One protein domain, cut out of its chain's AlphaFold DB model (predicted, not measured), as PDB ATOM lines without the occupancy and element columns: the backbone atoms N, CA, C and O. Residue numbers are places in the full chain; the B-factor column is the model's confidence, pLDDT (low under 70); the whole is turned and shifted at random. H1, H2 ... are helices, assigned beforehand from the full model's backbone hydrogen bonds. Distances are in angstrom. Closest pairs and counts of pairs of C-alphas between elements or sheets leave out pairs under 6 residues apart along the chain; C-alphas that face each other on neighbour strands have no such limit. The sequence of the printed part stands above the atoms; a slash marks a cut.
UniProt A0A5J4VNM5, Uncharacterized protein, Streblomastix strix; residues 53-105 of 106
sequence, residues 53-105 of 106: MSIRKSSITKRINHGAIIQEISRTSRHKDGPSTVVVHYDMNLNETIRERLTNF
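Overview. This is residues 53 to 105 of the 106 residues of an uncharacterized protein of Streblomastix strix (UniProt A0A5J4VNM5). H1 and H2 form a helical hairpin, H3 packs across both, and H4 runs alongside H3. The 53 printed residues hold four named helices, H1 to H4 in order, and no named strand: all helix. The whole is compact, with radius of gyration of the C-alphas 9.7 A and spans of 24 by 20 by 19 A.

Arrangement. H1, residues 53 to 65, touches H2, residues 70 to 77, with residues 60 to 64 alone, at a shallow tilt of 22 degrees, opposite ways; the closest C-alphas, of Ile 60 and Ile 73, are 7.1 A apart. The hub, H3, residues 82 to 90, touches H1 at a steep tilt of 65 degrees, closest C-alphas Lys 57 and Tyr 90, 5.1 A, and H2 at 64 degrees, Ser 74 and Gly 82, 4.3 A. H4, residues 96 to 103, only just touches H3, with 3 pairs of C-alphas within 8 A, closest Pro 83 and Leu 102, 7.1 A. In each helix every O i to N i+4 pair is within hydrogen-bond range.

Along the chain. H1 runs 18.4 A from C-alpha 53 at (-29.436, -33.896, 37.047); H2, H3 and H4 measure 10.1, 10.7 and 10.4 A. H4 ends at C-alpha 103, (-13.863, -45.872, 51.125).

Size, cuts and confidence. The farthest C-alphas, of Met 53 and Asn 104, are 27.1 A apart. The printed part has no cut, and its three links are tight. Residues 79 to 105 have pLDDT under 70.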
ATOM      1  N   MET A  53     -30.537 -33.343  36.262       79.88
ATOM      2  CA  MET A  53     -29.436 -33.896  37.047       79.88
ATOM      3  C   MET A  53     -29.852 -34.225  38.477       79.88
ATOM      4  O   MET A  53     -29.430 -35.263  38.970       79.88
ATOM      5  N   SER A  54     -30.707 -33.426  39.127       81.44
ATOM      6  CA  SER A  54     -31.223 -33.725  40.472       81.44
ATOM      7  C   SER A  54     -31.950 -35.072  40.527       81.44
ATOM      8  O   SER A  54     -31.746 -35.820  41.474       81.44
ATOM      9  N   ILE A  55     -32.713 -35.433  39.486       84.38
ATOM     10  CA  ILE A  55     -33.367 -36.753  39.385       84.38
ATOM     11  C   ILE A  55     -32.313 -37.867  39.353       84.38
ATOM     12  O   ILE A  55     -32.417 -38.852  40.087       84.38
ATOM     13  N   ARG A  56     -31.264 -37.691  38.539       83.19
ATOM     14  CA  ARG A  56     -30.138 -38.635  38.474       83.19
ATOM     15  C   ARG A  56     -29.429 -38.751  39.825       83.19
ATOM     16  O   ARG A  56     -29.154 -39.873  40.244       83.19
ATOM     17  N   LYS A  57     -29.191 -37.627  40.517       79.31
ATOM     18  CA  LYS A  57     -28.591 -37.606  41.861       79.31
ATOM     19  C   LYS A  57     -29.415 -38.454  42.826       79.31
ATOM     20  O   LYS A  57     -28.910 -39.442  43.345       79.31
ATOM     21  N   SER A  58     -30.703 -38.136  42.979       81.81
ATOM     22  CA  SER A  58     -31.605 -38.836  43.899       81.81
ATOM     23  C   SER A  58     -31.706 -40.334  43.603       81.81
ATOM     24  O   SER A  58     -31.723 -41.140  44.532       81.81
ATOM     25  N   SER A  59     -31.729 -40.728  42.324       84.44
ATOM     26  CA  SER A  59     -31.741 -42.143  41.939       84.44
ATOM     27  C   SER A  59     -30.475 -42.878  42.380       84.44
ATOM     28  O   SER A  59     -30.573 -44.014  42.835       84.44
ATOM     29  N   ILE A  60     -29.298 -42.263  42.239       80.94
ATOM     30  CA  ILE A  60     -28.027 -42.864  42.661       80.94
ATOM     31  C   ILE A  60     -27.979 -42.952  44.189       80.94
ATOM     32  O   ILE A  60     -27.750 -44.039  44.717       80.94
ATOM     33  N   THR A  61     -28.306 -41.866  44.898       79.62
ATOM     34  CA  THR A  61     -28.373 -41.842  46.370       79.62
ATOM     35  C   THR A  61     -29.300 -42.935  46.910       79.62
ATOM     36  O   THR A  61     -28.948 -43.648  47.847       79.62
ATOM     37  N   LYS A  62     -30.471 -43.140  46.290       84.50
ATOM     38  CA  LYS A  62     -31.411 -44.190  46.703       84.50
ATOM     39  C   LYS A  62     -30.831 -45.600  46.547       84.50
ATOM     40  O   LYS A  62     -31.067 -46.431  47.419       84.50
ATOM     41  N   ARG A  63     -30.067 -45.874  45.480       82.31
ATOM     42  CA  ARG A  63     -29.399 -47.177  45.290       82.31
ATOM     43  C   ARG A  63     -28.313 -47.411  46.337       82.31
ATOM     44  O   ARG A  63     -28.258 -48.496  46.900       82.31
ATOM     45  N   ILE A  64     -27.519 -46.388  46.648       78.31
ATOM     46  CA  ILE A  64     -26.506 -46.464  47.709       78.31
ATOM     47  C   ILE A  64     -27.162 -46.767  49.064       78.31
ATOM     48  O   ILE A  64     -26.725 -47.667  49.779       78.31
ATOM     49  N   ASN A  65     -28.258 -46.075  49.393       78.88
ATOM     50  CA  ASN A  65     -29.007 -46.316  50.632       78.88
ATOM     51  C   ASN A  65     -29.553 -47.748  50.724       78.88
ATOM     52  O   ASN A  65     -29.732 -48.268  51.819       78.88
ATOM     53  N   HIS A  66     -29.808 -48.394  49.585       83.56
ATOM     54  CA  HIS A  66     -30.218 -49.798  49.515       83.56
ATOM     55  C   HIS A  66     -29.034 -50.781  49.486       83.56
ATOM     56  O   HIS A  66     -29.244 -51.968  49.272       83.56
ATOM     57  N   GLY A  67     -27.805 -50.308  49.708       81.56
ATOM     58  CA  GLY A  67     -26.618 -51.159  49.788       81.56
ATOM     59  C   GLY A  67     -26.050 -51.585  48.437       81.56
ATOM     60  O   GLY A  67     -25.338 -52.581  48.387       81.56
ATOM     61  N   ALA A  68     -26.351 -50.863  47.350       81.94
ATOM     62  CA  ALA A  68     -25.742 -51.147  46.052       81.94
ATOM     63  C   ALA A  68     -24.211 -51.063  46.136       81.94
ATOM     64  O   ALA A  68     -23.668 -50.108  46.699       81.94
ATOM     65  N   ILE A  69     -23.526 -52.033  45.534       79.38
ATOM     66  CA  ILE A  69     -22.060 -52.070  45.526       79.38
ATOM     67  C   ILE A  69     -21.494 -51.110  44.472       79.38
ATOM     68  O   ILE A  69     -22.161 -50.748  43.495       79.38
ATOM     69  N   ILE A  70     -20.225 -50.727  44.624       74.06
ATOM     70  CA  ILE A  70     -19.546 -49.763  43.745       74.06
ATOM     71  C   ILE A  70     -19.640 -50.150  42.264       74.06
ATOM     72  O   ILE A  70     -19.871 -49.290  41.416       74.06
ATOM     73  N   GLN A  71     -19.517 -51.436  41.934       77.38
ATOM     74  CA  GLN A  71     -19.627 -51.898  40.548       77.38
ATOM     75  C   GLN A  71     -21.016 -51.612  39.954       77.38
ATOM     76  O   GLN A  71     -21.127 -51.160  38.813       77.38
ATOM     77  N   GLU A  72     -22.087 -51.800  40.728       81.75
ATOM     78  CA  GLU A  72     -23.457 -51.508  40.295       81.75
ATOM     79  C   GLU A  72     -23.709 -50.006  40.167       81.75
ATOM     80  O   GLU A  72     -24.424 -49.555  39.260       81.75
ATOM     81  N   ILE A  73     -23.125 -49.224  41.074       77.19
ATOM     82  CA  ILE A  73     -23.169 -47.766  41.054       77.19
ATOM     83  C   ILE A  73     -22.444 -47.250  39.811       77.19
ATOM     84  O   ILE A  73     -23.037 -46.501  39.041       77.19
ATOM     85  N   SER A  74     -21.217 -47.698  39.549       77.06
ATOM     86  CA  SER A  74     -20.426 -47.328  38.369       77.06
ATOM     87  C   SER A  74     -21.125 -47.731  37.070       77.06
ATOM     88  O   SER A  74     -21.254 -46.924  36.148       77.06
ATOM     89  N   ARG A  75     -21.694 -48.943  37.015       81.31
ATOM     90  CA  ARG A  75     -22.444 -49.428  35.846       81.31
ATOM     91  C   ARG A  75     -23.674 -48.571  35.540       81.31
ATOM     92  O   ARG A  75     -23.975 -48.315  34.374       81.31
ATOM     93  N   THR A  76     -24.400 -48.134  36.568       76.19
ATOM     94  CA  THR A  76     -25.620 -47.325  36.385       76.19
ATOM     95  C   THR A  76     -25.355 -45.833  36.256       76.19
ATOM     96  O   THR A  76     -26.091 -45.143  35.552       76.19
ATOM     97  N   SER A  77     -24.284 -45.335  36.868       75.19
ATOM     98  CA  SER A  77     -23.851 -43.954  36.728       75.19
ATOM     99  C   SER A  77     -23.161 -43.712  35.386       75.19
ATOM    100  O   SER A  77     -23.228 -42.586  34.908       75.19
ATOM    101  N   ARG A  78     -22.584 -44.735  34.735       75.81
ATOM    102  CA  ARG A  78     -21.887 -44.642  33.433       75.81
ATOM    103  C   ARG A  78     -20.773 -43.583  33.397       75.81
ATOM    104  O   ARG A  78     -20.479 -43.040  32.334       75.81
ATOM    105  N   HIS A  79     -20.182 -43.263  34.545       69.81
ATOM    106  CA  HIS A  79     -19.012 -42.389  34.627       69.81
ATOM    107  C   HIS A  79     -17.740 -43.227  34.552       69.81
ATOM    108  O   HIS A  79     -17.691 -44.306  35.139       69.81
ATOM    109  N   LYS A  80     -16.726 -42.719  33.838       66.56
ATOM    110  CA  LYS A  80     -15.405 -43.361  33.729       66.56
ATOM    111  C   LYS A  80     -14.796 -43.587  35.120       66.56
ATOM    112  O   LYS A  80     -14.364 -44.694  35.409       66.56
ATOM    113  N   ASP A  81     -14.930 -42.588  35.995       66.56
ATOM    114  CA  ASP A  81     -14.513 -42.632  37.400       66.56
ATOM    115  C   ASP A  81     -15.747 -42.665  38.312       66.56
ATOM    116  O   ASP A  81     -16.044 -41.728  39.061       66.56
ATOM    117  N   GLY A  82     -16.532 -43.737  38.171       65.69
ATOM    118  CA  GLY A  82     -17.802 -43.960  38.867       65.69
ATOM    119  C   GLY A  82     -17.772 -43.668  40.374       65.69
ATOM    120  O   GLY A  82     -18.597 -42.865  40.812       65.69
ATOM    121  N   PRO A  83     -16.837 -44.239  41.156       62.59
ATOM    122  CA  PRO A  83     -16.790 -44.058  42.607       62.59
ATOM    123  C   PRO A  83     -16.516 -42.599  43.000       62.59
ATOM    124  O   PRO A  83     -17.329 -41.987  43.692       62.59
ATOM    125  N   SER A  84     -15.445 -41.996  42.474       63.62
ATOM    126  CA  SER A  84     -15.047 -40.616  42.795       63.62
ATOM    127  C   SER A  84     -16.093 -39.590  42.358       63.62
ATOM    128  O   SER A  84     -16.428 -38.675  43.108       63.62
ATOM    129  N   THR A  85     -16.692 -39.770  41.178       65.06
ATOM    130  CA  THR A  85     -17.758 -38.879  40.692       65.06
ATOM    131  C   THR A  85     -19.017 -38.996  41.554       65.06
ATOM    132  O   THR A  85     -19.735 -38.015  41.751       65.06
ATOM    133  N   VAL A  86     -19.309 -40.192  42.076       63.19
ATOM    134  CA  VAL A  86     -20.496 -40.431  42.900       63.19
ATOM    135  C   VAL A  86     -20.354 -39.851  44.298       63.19
ATOM    136  O   VAL A  86     -21.287 -39.184  44.746       63.19
ATOM    137  N   VAL A  87     -19.187 -40.010  44.926       62.66
ATOM    138  CA  VAL A  87     -18.868 -39.367  46.208       62.66
ATOM    139  C   VAL A  87     -18.963 -37.843  46.078       62.66
ATOM    140  O   VAL A  87     -19.674 -37.204  46.841       62.66
ATOM    141  N   VAL A  88     -18.315 -37.248  45.069       63.16
ATOM    142  CA  VAL A  88     -18.197 -35.781  44.970       63.16
ATOM    143  C   VAL A  88     -19.492 -35.107  44.505       63.16
ATOM    144  O   VAL A  88     -19.793 -33.985  44.911       63.16
ATOM    145  N   HIS A  89     -20.273 -35.740  43.624       64.50
ATOM    146  CA  HIS A  89     -21.418 -35.069  42.998       64.50
ATOM    147  C   HIS A  89     -22.788 -35.564  43.448       64.50
ATOM    148  O   HIS A  89     -23.770 -34.841  43.219       64.50
ATOM    149  N   TYR A  90     -22.883 -36.751  44.054       59.94
ATOM    150  CA  TYR A  90     -24.162 -37.394  44.374       59.94
ATOM    151  C   TYR A  90     -24.354 -37.732  45.866       59.94
ATOM    152  O   TYR A  90     -25.496 -37.987  46.253       59.94
ATOM    153  N   ASP A  91     -23.322 -37.642  46.716       61.16
ATOM    154  CA  ASP A  91     -23.475 -37.608  48.182       61.16
ATOM    155  C   ASP A  91     -23.694 -36.166  48.672       61.16
ATOM    156  O   ASP A  91     -22.785 -35.481  49.131       61.16
ATOM    157  N   MET A  92     -24.919 -35.657  48.522       60.12
ATOM    158  CA  MET A  92     -25.257 -34.302  48.986       60.12
ATOM    159  C   MET A  92     -25.621 -34.235  50.475       60.12
ATOM    160  O   MET A  92     -25.920 -33.148  50.959       60.12
ATOM    161  N   ASN A  93     -25.665 -35.367  51.185       56.75
ATOM    162  CA  ASN A  93     -26.274 -35.432  52.517       56.75
ATOM    163  C   ASN A  93     -25.265 -35.666  53.644       56.75
ATOM    164  O   ASN A  93     -25.680 -36.028  54.742       56.75
ATOM    165  N   LEU A  94     -23.963 -35.495  53.367       54.88
ATOM    166  CA  LEU A  94     -22.873 -35.777  54.307       54.88
ATOM    167  C   LEU A  94     -23.024 -37.157  54.964       54.88
ATOM    168  O   LEU A  94     -22.620 -37.332  56.109       54.88
ATOM    169  N   ASN A  95     -23.594 -38.140  54.265       65.00
ATOM    170  CA  ASN A  95     -23.968 -39.393  54.902       65.00
ATOM    171  C   ASN A  95     -22.693 -40.206  55.164       65.00
ATOM    172  O   ASN A  95     -22.144 -40.827  54.257       65.00
ATOM    173  N   GLU A  96     -22.187 -40.151  56.397       66.00
ATOM    174  CA  GLU A  96     -20.930 -40.802  56.790       66.00
ATOM    175  C   GLU A  96     -20.966 -42.305  56.512       66.00
ATOM    176  O   GLU A  96     -19.989 -42.855  56.019       66.00
ATOM    177  N   THR A  97     -22.134 -42.939  56.653       64.44
ATOM    178  CA  THR A  97     -22.345 -44.347  56.296       64.44
ATOM    179  C   THR A  97     -22.148 -44.619  54.802       64.44
ATOM    180  O   THR A  97     -21.690 -45.693  54.415       64.44
ATOM    181  N   ILE A  98     -22.497 -43.667  53.931       63.06
ATOM    182  CA  ILE A  98     -22.230 -43.777  52.489       63.06
ATOM    183  C   ILE A  98     -20.738 -43.619  52.222       63.06
ATOM    184  O   ILE A  98     -20.187 -44.380  51.431       63.06
ATOM    185  N   ARG A  99     -20.089 -42.653  52.881       66.44
ATOM    186  CA  ARG A  99     -18.654 -42.404  52.713       66.44
ATOM    187  C   ARG A  99     -17.821 -43.596  53.174       66.44
ATOM    188  O   ARG A  99     -17.024 -44.064  52.373       66.44
ATOM    189  N   GLU A 100     -18.101 -44.174  54.343       69.69
ATOM    190  CA  GLU A 100     -17.471 -45.423  54.802       69.69
ATOM    191  C   GLU A 100     -17.653 -46.568  53.799       69.69
ATOM    192  O   GLU A 100     -16.697 -47.245  53.436       69.69
ATOM    193  N   ARG A 101     -18.873 -46.772  53.285       67.06
ATOM    194  CA  ARG A 101     -19.136 -47.814  52.277       67.06
ATOM    195  C   ARG A 101     -18.463 -47.558  50.934       67.06
ATOM    196  O   ARG A 101     -18.403 -48.473  50.125       67.06
ATOM    197  N   LEU A 102     -18.032 -46.337  50.644       64.25
ATOM    198  CA  LEU A 102     -17.337 -46.012  49.400       64.25
ATOM    199  C   LEU A 102     -15.813 -46.012  49.575       64.25
ATOM    200  O   LEU A 102     -15.118 -46.200  48.582       64.25
ATOM    201  N   THR A 103     -15.301 -45.842  50.800       66.12
ATOM    202  CA  THR A 103     -13.863 -45.872  51.125       66.12
ATOM    203  C   THR A 103     -13.356 -47.234  51.598       66.12
ATOM    204  O   THR A 103     -12.180 -47.515  51.417       66.12
ATOM    205  N   ASN A 104     -14.206 -48.086  52.180       61.34
ATOM    206  CA  ASN A 104     -13.786 -49.339  52.831       61.34
ATOM    207  C   ASN A 104     -13.747 -50.566  51.899       61.34
ATOM    208  O   ASN A 104     -13.785 -51.698  52.375       61.34
ATOM    209  N   PHE A 105     -13.701 -50.364  50.583       52.50
ATOM    210  CA  PHE A 105     -13.547 -51.451  49.613       52.50
ATOM    211  C   PHE A 105     -12.251 -51.238  48.827       52.50
ATOM    212  O   PHE A 105     -12.264 -50.581  47.784       52.50
TER     213      PHE A 105